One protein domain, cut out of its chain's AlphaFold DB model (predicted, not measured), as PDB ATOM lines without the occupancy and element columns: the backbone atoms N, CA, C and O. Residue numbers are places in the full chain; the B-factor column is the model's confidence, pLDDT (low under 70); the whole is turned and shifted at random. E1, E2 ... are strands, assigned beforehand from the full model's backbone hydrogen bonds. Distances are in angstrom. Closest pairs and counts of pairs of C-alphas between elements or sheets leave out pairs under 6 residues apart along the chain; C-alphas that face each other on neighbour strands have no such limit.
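This is residues 272 to 316 of the 373 residues of an uncharacterized protein of Trypanosoma cruzi (strain CL Brener) (UniProt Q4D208). Expect little regular structure: one small hairpin, E1 then E2, with the long winding stretch of residues 272 to 294 leading into it from one end and the tail after E2 running off toward the other. Residues 289 to 290 pair antiparallel with residues 295 to 296 of E1. The printed part has 45 residues and no named helix; its class is all strand, with 8 residues in named elements. It is elongated, 37 by 19 by 14 A, and only just loose, close to compact, with a radius of gyration of the C-alphas of 11.5 A.

Look at E1, residues 295 to 298, and E2, residues 303 to 306: this hairpin is antiparallel, at 141 degrees between directions. N 296 and O 305, 2.9 A apart, are within hydrogen-bond range.

Find C-alpha 295 at (90.612, 31.693, 54.638); E1 runs 9.5 A from there. E2 runs 10.3 A to C-alpha 306 at (88.714, 32.156, 58.644).

The farthest C-alphas, of Gly 276 and Glu 316, are 37.4 A apart. The printed part has no cut, and the link from E1 to E2 is tight. Residues 276 to 277 have pLDDT under 70.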
ATOM      1  N   ARG A 272     101.019  29.627  51.484       82.74
ATOM      2  CA  ARG A 272     102.053  29.298  50.476       82.74
ATOM      3  C   ARG A 272     101.509  28.483  49.301       82.74
ATOM      4  O   ARG A 272     102.263  27.854  48.567       82.74
ATOM      5  N   HIS A 273     100.188  28.466  49.135       82.48
ATOM      6  CA  HIS A 273      99.506  27.643  48.135       82.48
ATOM      7  C   HIS A 273      99.468  28.275  46.731       82.48
ATOM      8  O   HIS A 273      98.827  27.721  45.838       82.48
ATOM      9  N   ALA A 274     100.110  29.431  46.510       77.09
ATOM     10  CA  ALA A 274     100.218  29.994  45.170       77.09
ATOM     11  C   ALA A 274     101.354  29.339  44.379       77.09
ATOM     12  O   ALA A 274     102.323  28.810  44.930       77.09
ATOM     13  N   ARG A 275     101.259  29.418  43.052       73.79
ATOM     14  CA  ARG A 275     102.300  28.936  42.143       73.79
ATOM     15  C   ARG A 275     103.563  29.794  42.338       73.79
ATOM     16  O   ARG A 275     103.526  30.982  42.047       73.79
ATOM     17  N   GLY A 276     104.649  29.200  42.846       68.99
ATOM     18  CA  GLY A 276     105.912  29.904  43.135       68.99
ATOM     19  C   GLY A 276     106.187  30.217  44.615       68.99
ATOM     20  O   GLY A 276     106.960  31.124  44.896       68.99
ATOM     21  N   ALA A 277     105.568  29.490  45.557       68.38
ATOM     22  CA  ALA A 277     105.758  29.631  47.013       68.38
ATOM     23  C   ALA A 277     105.324  30.985  47.624       68.38
ATOM     24  O   ALA A 277     105.612  31.251  48.793       68.38
ATOM     25  N   GLY A 278     104.595  31.813  46.869       76.29
ATOM     26  CA  GLY A 278     103.950  33.033  47.360       76.29
ATOM     27  C   GLY A 278     102.548  32.803  47.941       76.29
ATOM     28  O   GLY A 278     101.994  31.698  47.890       76.29
ATOM     29  N   SER A 279     101.952  33.882  48.452       79.32
ATOM     30  CA  SER A 279     100.561  33.893  48.903       79.32
ATOM     31  C   SER A 279      99.566  33.945  47.756       79.32
ATOM     32  O   SER A 279      99.716  34.718  46.812       79.32
ATOM     33  N   VAL A 280      98.496  33.153  47.871       80.47
ATOM     34  CA  VAL A 280      97.357  33.145  46.933       80.47
ATOM     35  C   VAL A 280      96.631  34.499  46.902       80.47
ATOM     36  O   VAL A 280      95.973  34.827  45.917       80.47
ATOM     37  N   PHE A 281      96.762  35.283  47.972       83.17
ATOM     38  CA  PHE A 281      96.107  36.576  48.132       83.17
ATOM     39  C   PHE A 281      96.934  37.739  47.551       83.17
ATOM     40  O   PHE A 281      96.351  38.730  47.128       83.17
ATOM     41  N   GLU A 282      98.267  37.614  47.477       80.82
ATOM     42  CA  GLU A 282      99.169  38.635  46.898       80.82
ATOM     43  C   GLU A 282      99.570  38.342  45.440       80.82
ATOM     44  O   GLU A 282      99.947  39.248  44.699       80.82
ATOM     45  N   THR A 283      99.517  37.078  45.004       73.76
ATOM     46  CA  THR A 283      99.898  36.690  43.634       73.76
ATOM     47  C   THR A 283      98.880  37.181  42.613       73.76
ATOM     48  O   THR A 283      97.687  37.040  42.820       73.76
ATOM     49  N   LEU A 284      99.338  37.738  41.487       70.92
ATOM     50  CA  LEU A 284      98.472  38.210  40.401       70.92
ATOM     51  C   LEU A 284      98.012  37.038  39.505       70.92
ATOM     52  O   LEU A 284      98.871  36.351  38.945       70.92
ATOM     53  N   PRO A 285      96.698  36.828  39.281       74.96
ATOM     54  CA  PRO A 285      95.557  37.525  39.890       74.96
ATOM     55  C   PRO A 285      95.269  37.045  41.322       74.96
ATOM     56  O   PRO A 285      95.232  35.836  41.572       74.96
ATOM     57  N   SER A 286      95.017  37.993  42.233       75.93
ATOM     58  CA  SER A 286      94.732  37.693  43.639       75.93
ATOM     59  C   SER A 286      93.407  36.949  43.749       75.93
ATOM     60  O   SER A 286      92.419  37.309  43.105       75.93
ATOM     61  N   ARG A 287      93.375  35.864  44.530       79.57
ATOM     62  CA  ARG A 287      92.136  35.106  44.756       79.57
ATOM     63  C   ARG A 287      91.521  35.486  46.096       79.57
ATOM     64  O   ARG A 287      92.231  35.609  47.085       79.57
ATOM     65  N   ASN A 288      90.193  35.541  46.151       83.90
ATOM     66  CA  ASN A 288      89.449  35.880  47.370       83.90
ATOM     67  C   ASN A 288      89.318  34.703  48.356       83.90
ATOM     68  O   ASN A 288      88.780  34.875  49.441       83.90
ATOM     69  N   LEU A 289      89.776  33.495  48.011       86.37
ATOM     70  CA  LEU A 289      89.579  32.292  48.823       86.37
ATOM     71  C   LEU A 289      90.753  31.319  48.683       86.37
ATOM     72  O   LEU A 289      91.173  30.986  47.573       86.37
ATOM     73  N   CYS A 290      91.214  30.778  49.811       87.30
ATOM     74  CA  CYS A 290      92.105  29.625  49.862       87.30
ATOM     75  C   CYS A 290      91.467  28.511  50.704       87.30
ATOM     76  O   CYS A 290      91.402  28.608  51.929       87.30
ATOM     77  N   VAL A 291      91.018  27.434  50.049       84.67
ATOM     78  CA  VAL A 291      90.364  26.292  50.716       84.67
ATOM     79  C   VAL A 291      91.332  25.559  51.647       84.67
ATOM     80  O   VAL A 291      90.961  25.234  52.770       84.67
ATOM     81  N   SER A 292      92.586  25.380  51.224       83.98
ATOM     82  CA  SER A 292      93.618  24.678  51.998       83.98
ATOM     83  C   SER A 292      94.032  25.419  53.273       83.98
ATOM     84  O   SER A 292      94.267  24.785  54.294       83.98
ATOM     85  N   CYS A 293      94.088  26.757  53.244       84.89
ATOM     86  CA  CYS A 293      94.294  27.569  54.452       84.89
ATOM     87  C   CYS A 293      93.001  27.800  55.243       84.89
ATOM     88  O   CYS A 293      93.062  28.236  56.390       84.89
ATOM     89  N   GLY A 294      91.834  27.561  54.641       85.85
ATOM     90  CA  GLY A 294      90.550  27.856  55.259       85.85
ATOM     91  C   GLY A 294      90.289  29.354  55.439       85.85
ATOM     92  O   GLY A 294      89.709  29.725  56.449       85.85
ATOM     93  N   VAL A 295      90.722  30.220  54.516       88.68
ATOM     94  CA  VAL A 295      90.612  31.693  54.638       88.68
ATOM     95  C   VAL A 295      89.912  32.276  53.414       88.68
ATOM     96  O   VAL A 295      90.273  31.926  52.288       88.68
ATOM     97  N   LYS A 296      88.940  33.171  53.628       88.07
ATOM     98  CA  LYS A 296      88.181  33.881  52.587       88.07
ATOM     99  C   LYS A 296      88.193  35.394  52.829       88.07
ATOM    100  O   LYS A 296      88.141  35.813  53.976       88.07
ATOM    101  N   PHE A 297      88.234  36.207  51.783       88.20
ATOM    102  CA  PHE A 297      87.905  37.629  51.863       88.20
ATOM    103  C   PHE A 297      86.384  37.769  51.913       88.20
ATOM    104  O   PHE A 297      85.698  37.243  51.035       88.20
ATOM    105  N   ASP A 298      85.855  38.414  52.951       84.17
ATOM    106  CA  ASP A 298      84.422  38.665  53.060       84.17
ATOM    107  C   ASP A 298      84.105  40.075  52.552       84.17
ATOM    108  O   ASP A 298      84.425  41.066  53.207       84.17
ATOM    109  N   GLU A 299      83.484  40.168  51.375       82.41
ATOM    110  CA  GLU A 299      83.133  41.447  50.740       82.41
ATOM    111  C   GLU A 299      82.134  42.264  51.573       82.41
ATOM    112  O   GLU A 299      82.096  43.486  51.452       82.41
ATOM    113  N   THR A 300      81.356  41.613  52.447       82.35
ATOM    114  CA  THR A 300      80.380  42.299  53.305       82.35
ATOM    115  C   THR A 300      81.035  43.029  54.476       82.35
ATOM    116  O   THR A 300      80.564  44.092  54.874       82.35
ATOM    117  N   VAL A 301      82.131  42.482  55.011       82.03
ATOM    118  CA  VAL A 301      82.828  43.027  56.189       82.03
ATOM    119  C   VAL A 301      84.113  43.777  55.809       82.03
ATOM    120  O   VAL A 301      84.602  44.605  56.575       82.03
ATOM    121  N   GLY A 302      84.651  43.532  54.610       84.10
ATOM    122  CA  GLY A 302      85.801  44.246  54.048       84.10
ATOM    123  C   GLY A 302      87.173  43.751  54.523       84.10
ATOM    124  O   GLY A 302      88.143  44.504  54.446       84.10
ATOM    125  N   TYR A 303      87.280  42.520  55.038       87.85
ATOM    126  CA  TYR A 303      88.548  41.918  55.476       87.85
ATOM    127  C   TYR A 303      88.549  40.380  55.368       87.85
ATOM    128  O   TYR A 303      87.521  39.755  55.101       87.85
ATOM    129  N   TYR A 304      89.715  39.747  55.551       88.06
ATOM    130  CA  TYR A 304      89.873  38.291  55.472       88.06
ATOM    131  C   TYR A 304      89.399  37.589  56.753       88.06
ATOM    132  O   TYR A 304      89.806  37.939  57.860       88.06
ATOM    133  N   VAL A 305      88.576  36.554  56.588       88.51
ATOM    134  CA  VAL A 305      87.923  35.772  57.643       88.51
ATOM    135  C   VAL A 305      88.281  34.293  57.493       88.51
ATOM    136  O   VAL A 305      88.326  33.740  56.389       88.51
ATOM    137  N   ARG A 306      88.524  33.613  58.615       88.72
ATOM    138  CA  ARG A 306      88.714  32.156  58.644       88.72
ATOM    139  C   ARG A 306      87.370  31.447  58.427       88.72
ATOM    140  O   ARG A 306      86.393  31.734  59.103       88.72
ATOM    141  N   MET A 307      87.323  30.478  57.516       83.43
ATOM    142  CA  MET A 307      86.155  29.623  57.258       83.43
ATOM    143  C   MET A 307      85.844  28.673  58.420       83.43
ATOM    144  O   MET A 307      84.721  28.197  58.546       83.43
ATOM    145  N   ARG A 308      86.853  28.350  59.235       81.45
ATOM    146  CA  ARG A 308      86.730  27.505  60.426       81.45
ATOM    147  C   ARG A 308      87.479  28.187  61.571       81.45
ATOM    148  O   ARG A 308      88.684  28.403  61.461       81.45
ATOM    149  N   GLY A 309      86.765  28.519  62.645       81.77
ATOM    150  CA  GLY A 309      87.304  29.219  63.817       81.77
ATOM    151  C   GLY A 309      86.947  30.708  63.876       81.77
ATOM    152  O   GLY A 309      86.287  31.242  62.988       81.77
ATOM    153  N   SER A 310      87.369  31.370  64.952       83.00
ATOM    154  CA  SER A 310      87.142  32.800  65.178       83.00
ATOM    155  C   SER A 310      88.160  33.662  64.422       83.00
ATOM    156  O   SER A 310      89.313  33.277  64.244       83.00
ATOM    157  N   THR A 311      87.721  34.840  63.971       84.26
ATOM    158  CA  THR A 311      88.577  35.897  63.401       84.26
ATOM    159  C   THR A 311      88.497  37.105  64.327       84.26
ATOM    160  O   THR A 311      87.408  37.406  64.820       84.26
ATOM    161  N   LEU A 312      89.615  37.787  64.596       83.84
ATOM    162  CA  LEU A 312      89.566  39.005  65.401       83.84
ATOM    163  C   LEU A 312      88.734  40.076  64.685       83.84
ATOM    164  O   LEU A 312      88.944  40.357  63.507       83.84
ATOM    165  N   VAL A 313      87.794  40.674  65.413       84.71
ATOM    166  CA  VAL A 313      86.955  41.773  64.920       84.71
ATOM    167  C   VAL A 313      87.702  43.095  65.149       84.71
ATOM    168  O   VAL A 313      88.282  43.281  66.232       84.71
ATOM    169  N   PRO A 314      87.743  44.005  64.160       85.07
ATOM    170  CA  PRO A 314      88.356  45.315  64.336       85.07
ATOM    171  C   PRO A 314      87.575  46.163  65.361       85.07
ATOM    172  O   PRO A 314      86.415  45.869  65.650       85.07
ATOM    173  N   PRO A 315      88.190  47.205  65.948       84.47
ATOM    174  CA  PRO A 315      87.448  48.149  66.784       84.47
ATOM    175  C   PRO A 315      86.388  48.896  65.958       84.47
ATOM    176  O   PRO A 315      86.595  49.122  64.767       84.47
ATOM    177  N   GLU A 316      85.298  49.337  66.594       81.34
ATOM    178  CA  GLU A 316      84.170  50.041  65.940       81.34
ATOM    179  C   GLU A 316      84.587  51.293  65.148       81.34
ATOM    180  O   GLU A 316      83.918  51.692  64.201       81.34
TER     181      GLU A 316